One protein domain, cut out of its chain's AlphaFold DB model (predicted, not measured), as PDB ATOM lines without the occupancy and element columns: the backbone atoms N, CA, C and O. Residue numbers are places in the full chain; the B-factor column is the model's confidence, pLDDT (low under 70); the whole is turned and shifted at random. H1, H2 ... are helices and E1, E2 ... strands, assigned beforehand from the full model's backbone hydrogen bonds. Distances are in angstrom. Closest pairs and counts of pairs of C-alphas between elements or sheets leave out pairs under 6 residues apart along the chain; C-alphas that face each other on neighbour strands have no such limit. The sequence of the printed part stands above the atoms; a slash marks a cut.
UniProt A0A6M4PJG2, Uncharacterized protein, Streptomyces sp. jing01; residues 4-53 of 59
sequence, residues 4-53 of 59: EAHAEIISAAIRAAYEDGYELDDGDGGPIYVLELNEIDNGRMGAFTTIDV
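Overview. This is residues 4 to 53 of the 59 residues of an uncharacterized protein of Streptomyces sp. jing01 (UniProt A0A6M4PJG2). One helix, H1, packs with its residues 4 to 14 on a long hairpin of two strands, E1 and E2, and a long loop, residues 20 to 33, leads from the last end of the helix to the open end of the hairpin. The turn of the hairpin, residues 42 and 43, lies at the other end of the long axis, and E2 bends by 64 degrees at residue 47. You have 50 printed residues before you, with one named helix and then two named strands, in the order H1, E1, E2 along the chain. The sheet has the order E1, E2 and is antiparallel; the class is mixed, helices and strands. The whole is loose, with a radius of gyration of the C-alphas of 12.3 A, and its C-alphas span 36 by 25 by 14 A.

Arrangement. Begin with H1, residues 4 to 19, where every backbone O i to N i+4 pair is within hydrogen-bond range. A long link of 14 residues leads from it to E1, residues 34 to 41. A tight link of 2 residues then leads to E2, residues 44 to 52, and E1 and E2 form a hairpin. Their directions stand at 155 degrees, antiparallel. Look at N 37 and O 49, 2.8 A apart, and at N 46 and O 39, also 2.8 A apart: both pairs are within hydrogen-bond range. The C-alphas of Asn 38 and Phe 48 face each other at 4.3 A. Now compare the helix with each strand. H1 and E2 have 6 pairs of C-alphas within 8 A, and the closest are those of Ser 11 and Ile 51, 6.4 A apart. H1 and E1 have 1 such pair, the C-alphas of Ala 7 and Leu 37, 6.9 A apart.

Along the chain. Find C-alpha 4 at (401.449, 402.371, 493.274); from there H1 runs 22.5 A to C-alpha 19 at (418.584, 387.968, 491.090). Go on to C-alpha 34 at (413.673, 403.445, 484.372), where E1 begins; it ends at residue 41, 22.6 A from its first C-alpha to its last. E2, the longest strand by residues, begins at residue 44 and runs 23.5 A to C-alpha 52 at (413.519, 402.322, 489.161).

Size, cuts and confidence. The two C-alphas farthest apart are those of Gly 21 and Asn 42, at 36.7 A. From Glu 4 to Val 53, the first and last printed C-alphas are 15.2 A apart. The printed part has no cut. The long link is H1 to E1; its residues 20 to 33 have their C-alphas 9 to 17 A from the mean of the C-alphas. In the B-factor column you will find a mean pLDDT of 91.7 for the printed part of this model, and no printed residue is under 70.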
ATOM      1  N   GLU A   4     400.308 402.610 492.384       95.25
ATOM      2  CA  GLU A   4     401.449 402.371 493.274       95.25
ATOM      3  C   GLU A   4     401.541 400.900 493.685       95.25
ATOM      4  O   GLU A   4     402.613 400.311 493.615       95.25
ATOM      5  N   ALA A   5     400.415 400.273 494.037       96.56
ATOM      6  CA  ALA A   5     400.398 398.857 494.396       96.56
ATOM      7  C   ALA A   5     400.794 397.955 493.210       96.56
ATOM      8  O   ALA A   5     401.479 396.951 493.394       96.56
ATOM      9  N   HIS A   6     400.407 398.316 491.982       96.25
ATOM     10  CA  HIS A   6     400.906 397.633 490.786       96.25
ATOM     11  C   HIS A   6     402.408 397.863 490.575       96.25
ATOM     12  O   HIS A   6     403.126 396.910 490.270       96.25
ATOM     13  N   ALA A   7     402.888 399.094 490.766       95.69
ATOM     14  CA  ALA A   7     404.302 399.427 490.642       95.69
ATOM     15  C   ALA A   7     405.174 398.668 491.654       95.69
ATOM     16  O   ALA A   7     406.241 398.180 491.288       95.69
ATOM     17  N   GLU A   8     404.704 398.483 492.890       95.25
ATOM     18  CA  GLU A   8     405.388 397.674 493.906       95.25
ATOM     19  C   GLU A   8     405.522 396.206 493.483       95.25
ATOM     20  O   GLU A   8     406.609 395.630 493.580       95.25
ATOM     21  N   ILE A   9     404.448 395.604 492.961       96.88
ATOM     22  CA  ILE A   9     404.463 394.215 492.476       96.88
ATOM     23  C   ILE A   9     405.432 394.062 491.299       96.88
ATOM     24  O   ILE A   9     406.220 393.117 491.267       96.88
ATOM     25  N   ILE A  10     405.392 394.991 490.341       95.25
ATOM     26  CA  ILE A  10     406.281 394.970 489.176       95.25
ATOM     27  C   ILE A  10     407.735 395.170 489.615       95.25
ATOM     28  O   ILE A  10     408.597 394.408 489.189       95.25
ATOM     29  N   SER A  11     408.014 396.115 490.516       94.25
ATOM     30  CA  SER A  11     409.359 396.329 491.062       94.25
ATOM     31  C   SER A  11     409.906 395.067 491.738       94.25
ATOM     32  O   SER A  11     411.062 394.704 491.524       94.25
ATOM     33  N   ALA A  12     409.075 394.351 492.503       93.50
ATOM     34  CA  ALA A  12     409.465 393.085 493.119       93.50
ATOM     35  C   ALA A  12     409.770 391.995 492.077       93.50
ATOM     36  O   ALA A  12     410.779 391.302 492.200       93.50
ATOM     37  N   ALA A  13     408.942 391.867 491.037       94.50
ATOM     38  CA  ALA A  13     409.162 390.905 489.957       94.50
ATOM     39  C   ALA A  13     410.441 391.207 489.159       94.50
ATOM     40  O   ALA A  13     411.204 390.295 488.855       94.50
ATOM     41  N   ILE A  14     410.697 392.486 488.869       92.50
ATOM     42  CA  ILE A  14     411.920 392.946 488.206       92.50
ATOM     43  C   ILE A  14     413.139 392.552 489.040       92.50
ATOM     44  O   ILE A  14     414.051 391.922 488.521       92.50
ATOM     45  N   ARG A  15     413.138 392.853 490.345       89.94
ATOM     46  CA  ARG A  15     414.244 392.478 491.242       89.94
ATOM     47  C   ARG A  15     414.496 390.972 491.264       89.94
ATOM     48  O   ARG A  15     415.649 390.574 491.178       89.94
ATOM     49  N   ALA A  16     413.444 390.156 491.320       92.00
ATOM     50  CA  ALA A  16     413.585 388.701 491.275       92.00
ATOM     51  C   ALA A  16     414.224 388.222 489.957       92.00
ATOM     52  O   ALA A  16     415.134 387.401 489.982       92.00
ATOM     53  N   ALA A  17     413.813 388.782 488.813       90.81
ATOM     54  CA  ALA A  17     414.431 388.466 487.525       90.81
ATOM     55  C   ALA A  17     415.928 388.836 487.493       90.81
ATOM     56  O   ALA A  17     416.735 388.046 487.005       90.81
ATOM     57  N   TYR A  18     416.302 389.984 488.070       87.81
ATOM     58  CA  TYR A  18     417.708 390.381 488.217       87.81
ATOM     59  C   TYR A  18     418.509 389.420 489.096       87.81
ATOM     60  O   TYR A  18     419.635 389.074 488.742       87.81
ATOM     61  N   GLU A  19     417.944 388.961 490.214       88.06
ATOM     62  CA  GLU A  19     418.584 387.968 491.090       88.06
ATOM     63  C   GLU A  19     418.811 386.621 490.382       88.06
ATOM     64  O   GLU A  19     419.808 385.948 490.645       88.06
ATOM     65  N   ASP A  20     417.943 386.271 489.430       91.56
ATOM     66  CA  ASP A  20     418.071 385.089 488.571       91.56
ATOM     67  C   ASP A  20     419.023 385.297 487.369       91.56
ATOM     68  O   ASP A  20     419.271 384.363 486.602       91.56
ATOM     69  N   GLY A  21     419.592 386.498 487.202       89.00
ATOM     70  CA  GLY A  21     420.549 386.828 486.140       89.00
ATOM     71  C   GLY A  21     419.922 387.291 484.821       89.00
ATOM     72  O   GLY A  21     420.589 387.251 483.785       89.00
ATOM     73  N   TYR A  22     418.661 387.723 484.841       89.62
ATOM     74  CA  TYR A  22     417.969 388.321 483.698       89.62
ATOM     75  C   TYR A  22     417.887 389.846 483.842       89.62
ATOM     76  O   TYR A  22     417.697 390.358 484.940       89.62
ATOM     77  N   GLU A  23     417.967 390.584 482.733       88.62
ATOM     78  CA  GLU A  23     417.776 392.040 482.714       88.62
ATOM     79  C   GLU A  23     416.616 392.447 481.800       88.62
ATOM     80  O   GLU A  23     416.238 391.713 480.884       88.62
ATOM     81  N   LEU A  24     416.042 393.624 482.064       89.81
ATOM     82  CA  LEU A  24     415.117 394.253 481.130       89.81
ATOM     83  C   LEU A  24     415.900 394.989 480.039       89.81
ATOM     84  O   LEU A  24     416.719 395.859 480.335       89.81
ATOM     85  N   ASP A  25     415.583 394.657 478.792       90.19
ATOM     86  CA  ASP A  25     416.177 395.211 477.576       90.19
ATOM     87  C   ASP A  25     415.187 396.157 476.875       90.19
ATOM     88  O   ASP A  25     413.975 395.919 476.888       90.19
ATOM     89  N   ASP A  26     415.695 397.230 476.271       89.69
ATOM     90  CA  ASP A  26     414.914 398.235 475.536       89.69
ATOM     91  C   ASP A  26     414.482 397.794 474.127       89.69
ATOM     92  O   ASP A  26     413.755 398.516 473.441       89.69
ATOM     93  N   GLY A  27     414.863 396.583 473.720       91.19
ATOM     94  CA  GLY A  27     414.632 396.012 472.401       91.19
ATOM     95  C   GLY A  27     415.792 396.231 471.429       91.19
ATOM     96  O   GLY A  27     415.798 395.604 470.367       91.19
ATOM     97  N   ASP A  28     416.768 397.071 471.786       91.88
ATOM     98  CA  ASP A  28     417.934 397.422 470.972       91.88
ATOM     99  C   ASP A  28     419.250 396.853 471.550       91.88
ATOM    100  O   ASP A  28     420.340 397.160 471.053       91.88
ATOM    101  N   GLY A  29     419.174 395.978 472.562       87.06
ATOM    102  CA  GLY A  29     420.343 395.429 473.256       87.06
ATOM    103  C   GLY A  29     420.848 396.320 474.397       87.06
ATOM    104  O   GLY A  29     421.977 396.127 474.861       87.06
ATOM    105  N   GLY A  30     420.075 397.341 474.781       87.88
ATOM    106  CA  GLY A  30     420.382 398.281 475.847       87.88
ATOM    107  C   GLY A  30     419.599 397.986 477.132       87.88
ATOM    108  O   GLY A  30     418.398 397.723 477.085       87.88
ATOM    109  N   PRO A  31     420.229 398.093 478.314       88.81
ATOM    110  CA  PRO A  31     419.523 397.923 479.580       88.81
ATOM    111  C   PRO A  31     418.556 399.083 479.860       88.81
ATOM    112  O   PRO A  31     418.895 400.261 479.697       88.81
ATOM    113  N   ILE A  32     417.376 398.750 480.382       90.25
ATOM    114  CA  ILE A  32     416.415 399.721 480.917       90.25
ATOM    115  C   ILE A  32     416.756 400.013 482.380       90.25
ATOM    116  O   ILE A  32     416.831 399.107 483.200       90.25
ATOM    117  N   TYR A  33     416.881 401.294 482.729       88.62
ATOM    118  CA  TYR A  33     417.104 401.741 484.115       88.62
ATOM    119  C   TYR A  33     415.861 402.362 484.758       88.62
ATOM    120  O   TYR A  33     415.790 402.515 485.975       88.62
ATOM    121  N   VAL A  34     414.880 402.741 483.942       91.31
ATOM    122  CA  VAL A  34     413.673 403.445 484.372       91.31
ATOM    123  C   VAL A  34     412.501 402.961 483.527       91.31
ATOM    124  O   VAL A  34     412.565 403.026 482.300       91.31
ATOM    125  N   LEU A  35     411.433 402.499 484.175       92.75
ATOM    126  CA  LEU A  35     410.197 402.080 483.515       92.75
ATOM    127  C   LEU A  35     409.028 402.954 483.972       92.75
ATOM    128  O   LEU A  35     408.807 403.135 485.166       92.75
ATOM    129  N   GLU A  36     408.250 403.478 483.029       94.38
ATOM    130  CA  GLU A  36     407.015 404.203 483.334       94.38
ATOM    131  C   GLU A  36     405.815 403.258 483.274       94.38
ATOM    132  O   GLU A  36     405.540 402.622 482.253       94.38
ATOM    133  N   LEU A  37     405.069 403.190 484.375       95.19
ATOM    134  CA  LEU A  37     403.796 402.491 484.439       95.19
ATOM    135  C   LEU A  37     402.662 403.508 484.342       95.19
ATOM    136  O   LEU A  37     402.525 404.387 485.190       95.19
ATOM    137  N   ASN A  38     401.834 403.347 483.317       95.00
ATOM    138  CA  ASN A  38     400.715 404.231 483.030       95.00
ATOM    139  C   ASN A  38     399.397 403.582 483.460       95.00
ATOM    140  O   ASN A  38     399.119 402.430 483.123       95.00
ATOM    141  N   GLU A  39     398.553 404.342 484.148       94.06
ATOM    142  CA  GLU A  39     397.144 404.014 484.295       94.06
ATOM    143  C   GLU A  39     396.437 404.267 482.960       94.06
ATOM    144  O   GLU A  39     396.543 405.349 482.376       94.06
ATOM    145  N   ILE A  40     395.717 403.261 482.461       93.06
ATOM    146  CA  ILE A  40     394.938 403.369 481.227       93.06
ATOM    147  C   ILE A  40     393.455 403.399 481.578       93.06
ATOM    148  O   ILE A  40     392.914 402.417 482.085       93.06
ATOM    149  N   ASP A  41     392.786 404.498 481.235       89.06
ATOM    150  CA  ASP A  41     391.336 404.652 481.350       89.06
ATOM    151  C   ASP A  41     390.734 404.893 479.962       89.06
ATOM    152  O   ASP A  41     391.076 405.849 479.264       89.06
ATOM    153  N   ASN A  42     389.853 403.988 479.527       90.00
ATOM    154  CA  ASN A  42     389.178 404.047 478.225       90.00
ATOM    155  C   ASN A  42     390.134 404.287 477.034       90.00
ATOM    156  O   ASN A  42     389.831 405.036 476.103       90.00
ATOM    157  N   GLY A  43     391.309 403.651 477.068       88.25
ATOM    158  CA  GLY A  43     392.322 403.752 476.012       88.25
ATOM    159  C   GLY A  43     393.121 405.057 476.014       88.25
ATOM    160  O   GLY A  43     393.845 405.325 475.057       88.25
ATOM    161  N   ARG A  44     393.000 405.877 477.062       89.81
ATOM    162  CA  ARG A  44     393.814 407.076 477.276       89.81
ATOM    163  C   ARG A  44     394.717 406.882 478.485       89.81
ATOM    164  O   ARG A  44     394.317 406.243 479.454       89.81
ATOM    165  N   MET A  45     395.917 407.450 478.423       89.06
ATOM    166  CA  MET A  45     396.774 407.549 479.604       89.06
ATOM    167  C   MET A  45     396.158 408.541 480.591       89.06
ATOM    168  O   MET A  45     395.822 409.667 480.213       89.06
ATOM    169  N   GLY A  46     395.983 408.086 481.827       86.69
ATOM    170  CA  GLY A  46     395.607 408.898 482.975       86.69
ATOM    171  C   GLY A  46     396.854 409.341 483.735       86.69
ATOM    172  O   GLY A  46     397.612 410.185 483.257       86.69
ATOM    173  N   ALA A  47     397.055 408.775 484.925       89.88
ATOM    174  CA  ALA A  47     398.252 408.982 485.734       89.88
ATOM    175  C   ALA A  47     399.404 408.059 485.305       89.88
ATOM    176  O   ALA A  47     399.187 407.017 484.686       89.88
ATOM    177  N   PHE A  48     400.629 408.420 485.686       93.94
ATOM    178  CA  PHE A  48     401.792 407.553 485.544       93.94
ATOM    179  C   PHE A  48     402.615 407.544 486.830       93.94
ATOM    180  O   PHE A  48     402.554 408.474 487.637       93.94
ATOM    181  N   THR A  49     403.379 406.475 487.008       95.44
ATOM    182  CA  THR A  49     404.412 406.364 488.033       95.44
ATOM    183  C   THR A  49     405.669 405.765 487.424       95.44
ATOM    184  O   THR A  49     405.624 405.130 486.369       95.44
ATOM    185  N   THR A  50     406.791 405.966 488.095       95.44
ATOM    186  CA  THR A  50     408.097 405.501 487.649       95.44
ATOM    187  C   THR A  50     408.567 404.354 488.531       95.44
ATOM    188  O   THR A  50     408.403 404.378 489.751       95.44
ATOM    189  N   ILE A  51     409.157 403.346 487.903       94.31
ATOM    190  CA  ILE A  51     409.776 402.200 488.552       94.31
ATOM    191  C   ILE A  51     411.263 402.258 488.238       94.31
ATOM    192  O   ILE A  51     411.664 402.135 487.078       94.31
ATOM    193  N   ASP A  52     412.071 402.431 489.281       90.50
ATOM    194  CA  ASP A  52     413.519 402.322 489.161       90.50
ATOM    195  C   ASP A  52     413.898 400.859 488.936       90.50
ATOM    196  O   ASP A  52     413.544 399.968 489.722       90.50
ATOM    197  N   VAL A  53     414.627 400.626 487.851       86.81
ATOM    198  CA  VAL A  53     415.157 399.319 487.493       86.81
ATOM    199  C   VAL A  53     416.614 399.276 487.961       86.81
ATOM    200  O   VAL A  53     417.402 400.152 487.592       86.81
TER     201      VAL A  53